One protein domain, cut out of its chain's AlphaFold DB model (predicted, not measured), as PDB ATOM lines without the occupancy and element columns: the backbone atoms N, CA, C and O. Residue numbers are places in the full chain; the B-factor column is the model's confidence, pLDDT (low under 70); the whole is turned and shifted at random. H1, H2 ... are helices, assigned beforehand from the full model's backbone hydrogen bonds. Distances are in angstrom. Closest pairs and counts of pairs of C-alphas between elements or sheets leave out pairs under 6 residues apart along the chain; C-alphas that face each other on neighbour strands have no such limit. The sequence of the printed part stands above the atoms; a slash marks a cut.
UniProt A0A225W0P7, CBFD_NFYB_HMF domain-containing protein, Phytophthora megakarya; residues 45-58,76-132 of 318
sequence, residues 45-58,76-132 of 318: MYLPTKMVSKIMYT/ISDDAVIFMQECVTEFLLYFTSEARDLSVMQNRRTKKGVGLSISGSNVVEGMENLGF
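This is residues 45 to 58 and 76 to 132 of the 318 residues of the protein "CBFD_NFYB_HMF domain-containing protein" of Phytophthora megakarya (UniProt A0A225W0P7). One long straight helix, H2, makes the long axis of a loose rod, and two short helices, H1 and H3, lie across it at separate places on much the same side. H1 crosses H2 near its first residues, and H3 crosses it farther along, after the chain has folded back from the far end of H2; there residues 108 to 113 stick out. The printed part has 71 residues with three named helices in the order H1, H2, H3 and no named strand, and its class is all helix. It is loose, with a radius of gyration of the C-alphas of 16.0 A and spans of 51 by 24 by 15 A.

H1, residues 49 to 58, touches H2, residues 78 to 110, with residues 81 to 85 of H2 alone. Their closest C-alphas are those of Ser 53 and Val 81, 5.9 A apart, and their lines are about perpendicular, at 85 degrees. H3, residues 120 to 129, touches residues 95 to 103 of H2 alone. The closest C-alphas here are those of Ala 99 and Asn 122, 5.0 A apart, and the lines are only just about perpendicular, at 71 degrees. H1 and H3 are apart. In H1, H2 and H3 every backbone O i to N i+4 pair is within hydrogen-bond range.

H1 begins at C-alpha 49, (11.065, 15.677, -37.867), and is 14.2 A long from first to last C-alpha. H2 is 48.0 A long, from C-alpha 78 at (6.816, 19.878, -44.803) to C-alpha 110 at (50.258, 16.689, -24.573). H3 is 14.5 A long and ends at C-alpha 129, (36.707, 28.903, -34.605).

The two C-alphas farthest apart, those of Ser 77 and Lys 111, are 51.4 A apart. Residues 59 to 75 are not printed, and C-alphas 58 and 76 are 11.5 A apart across the cut, which lies in the link from H1 to H2. The link from H2 to H3, with 9 residues, is short. The mean pLDDT of the printed part is 90.5, and residues 112 to 116 are under 70.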
ATOM      1  N   MET A  45      20.110   8.599 -38.653       86.00
ATOM      2  CA  MET A  45      21.037   9.702 -38.382       86.00
ATOM      3  C   MET A  45      20.304  11.033 -38.219       86.00
ATOM      4  O   MET A  45      20.793  11.916 -37.513       86.00
ATOM      5  N   TYR A  46      19.124  11.162 -38.823       91.81
ATOM      6  CA  TYR A  46      18.343  12.385 -38.755       91.81
ATOM      7  C   TYR A  46      17.659  12.561 -37.397       91.81
ATOM      8  O   TYR A  46      17.157  11.621 -36.774       91.81
ATOM      9  N   LEU A  47      17.587  13.812 -36.943       91.44
ATOM     10  CA  LEU A  47      16.775  14.171 -35.780       91.44
ATOM     11  C   LEU A  47      15.285  13.960 -36.085       91.44
ATOM     12  O   LEU A  47      14.875  14.183 -37.219       91.44
ATOM     13  N   PRO A  48      14.433  13.613 -35.104       93.56
ATOM     14  CA  PRO A  48      13.004  13.452 -35.353       93.56
ATOM     15  C   PRO A  48      12.367  14.715 -35.957       93.56
ATOM     16  O   PRO A  48      12.413  15.787 -35.348       93.56
ATOM     17  N   THR A  49      11.692  14.578 -37.101       93.44
ATOM     18  CA  THR A  49      11.065  15.677 -37.867       93.44
ATOM     19  C   THR A  49      10.147  16.556 -37.009       93.44
ATOM     20  O   THR A  49      10.159  17.782 -37.116       93.44
ATOM     21  N   LYS A  50       9.409  15.951 -36.062       93.62
ATOM     22  CA  LYS A  50       8.542  16.675 -35.111       93.62
ATOM     23  C   LYS A  50       9.318  17.628 -34.194       93.62
ATOM     24  O   LYS A  50       8.792  18.674 -33.821       93.62
ATOM     25  N   MET A  51      10.550  17.281 -33.809       94.62
ATOM     26  CA  MET A  51      11.396  18.159 -32.994       94.62
ATOM     27  C   MET A  51      11.924  19.336 -33.811       94.62
ATOM     28  O   MET A  51      11.869  20.463 -33.324       94.62
ATOM     29  N   VAL A  52      12.366  19.084 -35.047       95.25
ATOM     30  CA  VAL A  52      12.811  20.136 -35.976       95.25
ATOM     31  C   VAL A  52      11.671  21.119 -36.238       95.25
ATOM     32  O   VAL A  52      11.829  22.311 -35.980       95.25
ATOM     33  N   SER A  53      10.488  20.605 -36.599       94.38
ATOM     34  CA  SER A  53       9.269  21.405 -36.794       94.38
ATOM     35  C   SER A  53       8.999  22.299 -35.585       94.38
ATOM     36  O   SER A  53       8.863  23.512 -35.712       94.38
ATOM     37  N   LYS A  54       8.979  21.714 -34.379       93.62
ATOM     38  CA  LYS A  54       8.700  22.452 -33.143       93.62
ATOM     39  C   LYS A  54       9.693  23.594 -32.914       93.62
ATOM     40  O   LYS A  54       9.272  24.677 -32.517       93.62
ATOM     41  N   ILE A  55      10.986  23.367 -33.150       93.19
ATOM     42  CA  ILE A  55      12.014  24.408 -33.005       93.19
ATOM     43  C   ILE A  55      11.784  25.523 -34.029       93.19
ATOM     44  O   ILE A  55      11.767  26.685 -33.631       93.19
ATOM     45  N   MET A  56      11.533  25.181 -35.298       93.19
ATOM     46  CA  MET A  56      11.258  26.161 -36.357       93.19
ATOM     47  C   MET A  56      10.033  27.032 -36.042       93.19
ATOM     48  O   MET A  56      10.088  28.248 -36.202       93.19
ATOM     49  N   TYR A  57       8.954  26.444 -35.516       90.75
ATOM     50  CA  TYR A  57       7.782  27.210 -35.076       90.75
ATOM     51  C   TYR A  57       8.066  28.074 -33.838       90.75
ATOM     52  O   TYR A  57       7.532  29.172 -33.728       90.75
ATOM     53  N   THR A  58       8.927  27.622 -32.919       88.56
ATOM     54  CA  THR A  58       9.249  28.369 -31.685       88.56
ATOM     55  C   THR A  58      10.016  29.660 -31.973       88.56
ATOM     56  O   THR A  58       9.825  30.656 -31.281       88.56
ATOM     57  N   ILE A  76       4.691  26.660 -42.067       92.50
ATOM     58  CA  ILE A  76       5.962  26.074 -42.501       92.50
ATOM     59  C   ILE A  76       5.636  24.809 -43.292       92.50
ATOM     60  O   ILE A  76       4.952  23.929 -42.771       92.50
ATOM     61  N   SER A  77       6.098  24.721 -44.542       96.62
ATOM     62  CA  SER A  77       5.871  23.544 -45.385       96.62
ATOM     63  C   SER A  77       6.669  22.332 -44.901       96.62
ATOM     64  O   SER A  77       7.764  22.473 -44.354       96.62
ATOM     65  N   ASP A  78       6.145  21.133 -45.160       96.38
ATOM     66  CA  ASP A  78       6.816  19.878 -44.803       96.38
ATOM     67  C   ASP A  78       8.195  19.757 -45.478       96.38
ATOM     68  O   ASP A  78       9.166  19.371 -44.827       96.38
ATOM     69  N   ASP A  79       8.321  20.199 -46.735       97.62
ATOM     70  CA  ASP A  79       9.597  20.231 -47.464       97.62
ATOM     71  C   ASP A  79      10.645  21.110 -46.766       97.62
ATOM     72  O   ASP A  79      11.816  20.739 -46.680       97.62
ATOM     73  N   ALA A  80      10.238  22.260 -46.211       97.25
ATOM     74  CA  ALA A  80      11.149  23.134 -45.474       97.25
ATOM     75  C   ALA A  80      11.626  22.480 -44.168       97.25
ATOM     76  O   ALA A  80      12.772  22.677 -43.760       97.25
ATOM     77  N   VAL A  81      10.774  21.683 -43.518       96.31
ATOM     78  CA  VAL A  81      11.159  20.926 -42.321       96.31
ATOM     79  C   VAL A  81      12.168  19.831 -42.669       96.31
ATOM     80  O   VAL A  81      13.146  19.671 -41.934       96.31
ATOM     81  N   ILE A  82      11.961  19.099 -43.767       95.81
ATOM     82  CA  ILE A  82      12.891  18.060 -44.238       95.81
ATOM     83  C   ILE A  82      14.238  18.692 -44.605       95.81
ATOM     84  O   ILE A  82      15.276  18.246 -44.123       95.81
ATOM     85  N   PHE A  83      14.229  19.801 -45.347       97.56
ATOM     86  CA  PHE A  83      15.450  20.540 -45.670       97.56
ATOM     87  C   PHE A  83      16.209  20.979 -44.405       97.56
ATOM     88  O   PHE A  83      17.409  20.753 -44.272       97.56
ATOM     89  N   MET A  84      15.508  21.533 -43.410       97.56
ATOM     90  CA  MET A  84      16.137  21.900 -42.138       97.56
ATOM     91  C   MET A  84      16.663  20.689 -41.357       97.56
ATOM     92  O   MET A  84      17.678  20.795 -40.669       97.56
ATOM     93  N   GLN A  85      16.000  19.536 -41.449       95.50
ATOM     94  CA  GLN A  85      16.452  18.282 -40.845       95.50
ATOM     95  C   GLN A  85      17.774  17.799 -41.467       95.50
ATOM     96  O   GLN A  85      18.670  17.365 -40.727       95.50
ATOM     97  N   GLU A  86      17.924  17.928 -42.787       95.19
ATOM     98  CA  GLU A  86      19.176  17.665 -43.505       95.19
ATOM     99  C   GLU A  86      20.274  18.635 -43.061       95.19
ATOM    100  O   GLU A  86      21.326  18.190 -42.591       95.19
ATOM    101  N   CYS A  87      19.995  19.944 -43.073       97.44
ATOM    102  CA  CYS A  87      20.957  20.965 -42.654       97.44
ATOM    103  C   CYS A  87      21.450  20.764 -41.217       97.44
ATOM    104  O   CYS A  87      22.635  20.935 -40.941       97.44
ATOM    105  N   VAL A  88      20.570  20.406 -40.276       96.25
ATOM    106  CA  VAL A  88      20.976  20.196 -38.876       96.25
ATOM    107  C   VAL A  88      21.838  18.942 -38.735       96.25
ATOM    108  O   VAL A  88      22.804  18.949 -37.970       96.25
ATOM    109  N   THR A  89      21.528  17.879 -39.475       93.75
ATOM    110  CA  THR A  89      22.347  16.657 -39.477       93.75
ATOM    111  C   THR A  89      23.732  16.935 -40.058       93.75
ATOM    112  O   THR A  89      24.736  16.584 -39.433       93.75
ATOM    113  N   GLU A  90      23.806  17.634 -41.191       95.06
ATOM    114  CA  GLU A  90      25.073  18.049 -41.796       95.06
ATOM    115  C   GLU A  90      25.865  18.982 -40.871       95.06
ATOM    116  O   GLU A  90      27.056  18.769 -40.647       95.06
ATOM    117  N   PHE A  91      25.198  19.956 -40.246       96.31
ATOM    118  CA  PHE A  91      25.816  20.855 -39.275       96.31
ATOM    119  C   PHE A  91      26.441  20.089 -38.103       96.31
ATOM    120  O   PHE A  91      27.570  20.385 -37.714       96.31
ATOM    121  N   LEU A  92      25.757  19.078 -37.556       93.94
ATOM    122  CA  LEU A  92      26.307  18.239 -36.486       93.94
ATOM    123  C   LEU A  92      27.537  17.447 -36.952       93.94
ATOM    124  O   LEU A  92      28.511  17.332 -36.203       93.94
ATOM    125  N   LEU A  93      27.527  16.918 -38.178       92.69
ATOM    126  CA  LEU A  93      28.676  16.208 -38.750       92.69
ATOM    127  C   LEU A  93      29.869  17.146 -38.969       92.69
ATOM    128  O   LEU A  93      30.982  16.830 -38.544       92.69
ATOM    129  N   TYR A  94      29.630  18.318 -39.555       95.00
ATOM    130  CA  TYR A  94      30.645  19.350 -39.742       95.00
ATOM    131  C   TYR A  94      31.247  19.782 -38.401       95.00
ATOM    132  O   TYR A  94      32.456  19.703 -38.185       95.00
ATOM    133  N   PHE A  95      30.393  20.132 -37.448       94.25
ATOM    134  CA  PHE A  95      30.815  20.621 -36.146       94.25
ATOM    135  C   PHE A  95      31.595  19.574 -35.330       94.25
ATOM    136  O   PHE A  95      32.617  19.879 -34.709       94.25
ATOM    137  N   THR A  96      31.155  18.314 -35.349       93.19
ATOM    138  CA  THR A  96      31.873  17.231 -34.653       93.19
ATOM    139  C   THR A  96      33.204  16.876 -35.317       93.19
ATOM    140  O   THR A  96      34.107  16.394 -34.622       93.19
ATOM    141  N   SER A  97      33.367  17.141 -36.618       93.88
ATOM    142  CA  SER A  97      34.658  17.010 -37.304       93.88
ATOM    143  C   SER A  97      35.673  18.062 -36.828       93.88
ATOM    144  O   SER A  97      36.789  17.695 -36.462       93.88
ATOM    145  N   GLU A  98      35.255  19.320 -36.658       96.00
ATOM    146  CA  GLU A  98      36.104  20.398 -36.126       96.00
ATOM    147  C   GLU A  98      36.571  20.091 -34.688       96.00
ATOM    148  O   GLU A  98      37.761  20.143 -34.354       96.00
ATOM    149  N   ALA A  99      35.646  19.658 -33.823       95.00
ATOM    150  CA  ALA A  99      35.963  19.283 -32.442       95.00
ATOM    151  C   ALA A  99      36.902  18.060 -32.352       95.00
ATOM    152  O   ALA A  99      37.704  17.936 -31.411       95.00
ATOM    153  N   ARG A 100      36.815  17.139 -33.320       92.94
ATOM    154  CA  ARG A 100      37.740  16.006 -33.447       92.94
ATOM    155  C   ARG A 100      39.142  16.493 -33.790       92.94
ATOM    156  O   ARG A 100      40.091  16.048 -33.141       92.94
ATOM    157  N   ASP A 101      39.278  17.391 -34.754       93.12
ATOM    158  CA  ASP A 101      40.582  17.898 -35.180       93.12
ATOM    159  C   ASP A 101      41.286  18.644 -34.042       93.12
ATOM    160  O   ASP A 101      42.460  18.378 -33.756       93.12
ATOM    161  N   LEU A 102      40.541  19.446 -33.276       93.38
ATOM    162  CA  LEU A 102      41.028  20.065 -32.038       93.38
ATOM    163  C   LEU A 102      41.504  19.026 -31.012       93.38
ATOM    164  O   LEU A 102      42.610  19.148 -30.473       93.38
ATOM    165  N   SER A 103      40.728  17.957 -30.787       91.44
ATOM    166  CA  SER A 103      41.129  16.849 -29.900       91.44
ATOM    167  C   SER A 103      42.451  16.222 -30.347       91.44
ATOM    168  O   SER A 103      43.375  16.042 -29.547       91.44
ATOM    169  N   VAL A 104      42.576  15.918 -31.640       89.44
ATOM    170  CA  VAL A 104      43.782  15.311 -32.213       89.44
ATOM    171  C   VAL A 104      44.984  16.241 -32.044       89.44
ATOM    172  O   VAL A 104      46.053  15.785 -31.621       89.44
ATOM    173  N   MET A 105      44.825  17.538 -32.313       88.38
ATOM    174  CA  MET A 105      45.888  18.526 -32.121       88.38
ATOM    175  C   MET A 105      46.321  18.636 -30.655       88.38
ATOM    176  O   MET A 105      47.522  18.632 -30.362       88.38
ATOM    177  N   GLN A 106      45.373  18.680 -29.720       86.56
ATOM    178  CA  GLN A 106      45.662  18.764 -28.288       86.56
ATOM    179  C   GLN A 106      46.364  17.500 -27.763       86.56
ATOM    180  O   GLN A 106      47.330  17.583 -26.995       86.56
ATOM    181  N   ASN A 107      45.939  16.320 -28.213       83.50
ATOM    182  CA  ASN A 107      46.549  15.044 -27.830       83.50
ATOM    183  C   ASN A 107      47.990  14.922 -28.339       83.50
ATOM    184  O   ASN A 107      48.880  14.511 -27.591       83.50
ATOM    185  N   ARG A 108      48.252  15.364 -29.577       82.44
ATOM    186  CA  ARG A 108      49.619  15.443 -30.120       82.44
ATOM    187  C   ARG A 108      50.512  16.351 -29.272       82.44
ATOM    188  O   ARG A 108      51.651  15.986 -28.989       82.44
ATOM    189  N   ARG A 109      49.993  17.499 -28.817       80.69
ATOM    190  CA  ARG A 109      50.737  18.442 -27.959       80.69
ATOM    191  C   ARG A 109      51.053  17.870 -26.578       80.69
ATOM    192  O   ARG A 109      52.143  18.092 -26.061       80.69
ATOM    193  N   THR A 110      50.124  17.133 -25.972       78.94
ATOM    194  CA  THR A 110      50.258  16.689 -24.573       78.94
ATOM    195  C   THR A 110      51.042  15.386 -24.393       78.94
ATOM    196  O   THR A 110      51.284  14.998 -23.250       78.94
ATOM    197  N   LYS A 111      51.446  14.702 -25.479       74.00
ATOM    198  CA  LYS A 111      52.094  13.368 -25.461       74.00
ATOM    199  C   LYS A 111      51.336  12.314 -24.631       74.00
ATOM    200  O   LYS A 111      51.885  11.258 -24.323       74.00
ATOM    201  N   LYS A 112      50.075  12.578 -24.269       64.88
ATOM    202  CA  LYS A 112      49.197  11.630 -23.585       64.88
ATOM    203  C   LYS A 112      48.726  10.643 -24.640       64.88
ATOM    204  O   LYS A 112      47.793  10.906 -25.390       64.88
ATOM    205  N   GLY A 113      49.487   9.563 -24.781       55.59
ATOM    206  CA  GLY A 113      49.225   8.521 -25.757       55.59
ATOM    207  C   GLY A 113      47.801   7.977 -25.637       55.59
ATOM    208  O   GLY A 113      47.356   7.620 -24.554       55.59
ATOM    209  N   VAL A 114      47.163   7.882 -26.802       54.88
ATOM    210  CA  VAL A 114      46.040   7.001 -27.140       54.88
ATOM    211  C   VAL A 114      44.715   7.302 -26.432       54.88
ATOM    212  O   VAL A 114      44.328   6.683 -25.448       54.88
ATOM    213  N   GLY A 115      43.965   8.207 -27.056       60.62
ATOM    214  CA  GLY A 115      42.511   8.274 -26.966       60.62
ATOM    215  C   GLY A 115      41.990   9.492 -27.720       60.62
ATOM    216  O   GLY A 115      42.282  10.614 -27.317       60.62
ATOM    217  N   LEU A 116      41.216   9.296 -28.797       65.94
ATOM    218  CA  LEU A 116      40.393  10.359 -29.399       65.94
ATOM    219  C   LEU A 116      39.256  10.704 -28.420       65.94
ATOM    220  O   LEU A 116      38.092  10.380 -28.636       65.94
ATOM    221  N   SER A 117      39.599  11.310 -27.287       81.06
ATOM    222  CA  SER A 117      38.605  11.828 -26.358       81.06
ATOM    223  C   SER A 117      38.241  13.230 -26.821       81.06
ATOM    224  O   SER A 117      38.964  14.195 -26.562       81.06
ATOM    225  N   ILE A 118      37.127  13.351 -27.540       88.75
ATOM    226  CA  ILE A 118      36.508  14.658 -27.763       88.75
ATOM    227  C   ILE A 118      35.975  15.121 -26.408       88.75
ATOM    228  O   ILE A 118      35.218  14.410 -25.751       88.75
ATOM    229  N   SER A 119      36.440  16.281 -25.955       90.62
ATOM    230  CA  SER A 119      36.020  16.871 -24.688       90.62
ATOM    231  C   SER A 119      35.063  18.039 -24.929       90.62
ATOM    232  O   SER A 119      35.032  18.606 -26.022       90.62
ATOM    233  N   GLY A 120      34.316  18.442 -23.896       92.69
ATOM    234  CA  GLY A 120      33.442  19.617 -23.975       92.69
ATOM    235  C   GLY A 120      34.191  20.910 -24.325       92.69
ATOM    236  O   GLY A 120      33.628  21.760 -25.009       92.69
ATOM    237  N   SER A 121      35.469  21.056 -23.947       93.56
ATOM    238  CA  SER A 121      36.253  22.237 -24.341       93.56
ATOM    239  C   SER A 121      36.540  22.264 -25.839       93.56
ATOM    240  O   SER A 121      36.465  23.326 -26.438       93.56
ATOM    241  N   ASN A 122      36.781  21.103 -26.456       95.06
ATOM    242  CA  ASN A 122      37.031  21.015 -27.899       95.06
ATOM    243  C   ASN A 122      35.783  21.423 -28.695       95.06
ATOM    244  O   ASN A 122      35.886  22.014 -29.759       95.06
ATOM    245  N   VAL A 123      34.600  21.104 -28.163       95.38
ATOM    246  CA  VAL A 123      33.296  21.487 -28.725       95.38
ATOM    247  C   VAL A 123      33.108  23.009 -28.660       95.38
ATOM    248  O   VAL A 123      32.700  23.619 -29.642       95.38
ATOM    249  N   VAL A 124      33.436  23.645 -27.531       97.00
ATOM    250  CA  VAL A 124      33.324  25.110 -27.380       97.00
ATOM    251  C   VAL A 124      34.310  25.834 -28.292       97.00
ATOM    252  O   VAL A 124      33.893  26.702 -29.051       97.00
ATOM    253  N   GLU A 125      35.581  25.435 -28.272       96.69
ATOM    254  CA  GLU A 125      36.627  26.021 -29.120       96.69
ATOM    255  C   GLU A 125      36.309  25.831 -30.613       96.69
ATOM    256  O   GLU A 125      36.473  26.756 -31.404       96.69
ATOM    257  N   GLY A 126      35.748  24.677 -30.996       96.50
ATOM    258  CA  GLY A 126      35.256  24.447 -32.354       96.50
ATOM    259  C   GLY A 126      34.189  25.463 -32.769       96.50
ATOM    260  O   GLY A 126      34.287  26.041 -33.845       96.50
ATOM    261  N   MET A 127      33.204  25.759 -31.912       96.62
ATOM    262  CA  MET A 127      32.185  26.775 -32.229       96.62
ATOM    263  C   MET A 127      32.776  28.178 -32.359       96.62
ATOM    264  O   MET A 127      32.323  28.948 -33.205       96.62
ATOM    265  N   GLU A 128      33.766  28.523 -31.535       97.19
ATOM    266  CA  GLU A 128      34.446  29.819 -31.623       97.19
ATOM    267  C   GLU A 128      35.206  29.958 -32.945       97.19
ATOM    268  O   GLU A 128      35.049  30.973 -33.625       97.19
ATOM    269  N   ASN A 129      35.944  28.920 -33.352       96.62
ATOM    270  CA  ASN A 129      36.707  28.903 -34.605       96.62
ATOM    271  C   ASN A 129      35.814  29.026 -35.845       96.62
ATOM    272  O   ASN A 129      36.192  29.672 -36.821       96.62
ATOM    273  N   LEU A 130      34.613  28.450 -35.789       95.94
ATOM    274  CA  LEU A 130      33.614  28.541 -36.854       95.94
ATOM    275  C   LEU A 130      32.873  29.890 -36.888       95.94
ATOM    276  O   LEU A 130      32.049  30.120 -37.771       95.94
ATOM    277  N   GLY A 131      33.138  30.789 -35.934       96.94
ATOM    278  CA  GLY A 131      32.492  32.101 -35.839       96.94
ATOM    279  C   GLY A 131      31.165  32.104 -35.069       96.94
ATOM    280  O   GLY A 131      30.548  33.158 -34.913       96.94
ATOM    281  N   PHE A 132      30.743  30.971 -34.501       97.12
ATOM    282  CA  PHE A 132      29.523  30.836 -33.697       97.12
ATOM    283  C   PHE A 132      29.742  31.212 -32.219       97.12
ATOM    284  O   PHE A 132      29.294  30.519 -31.302       97.12
TER     285      PHE A 132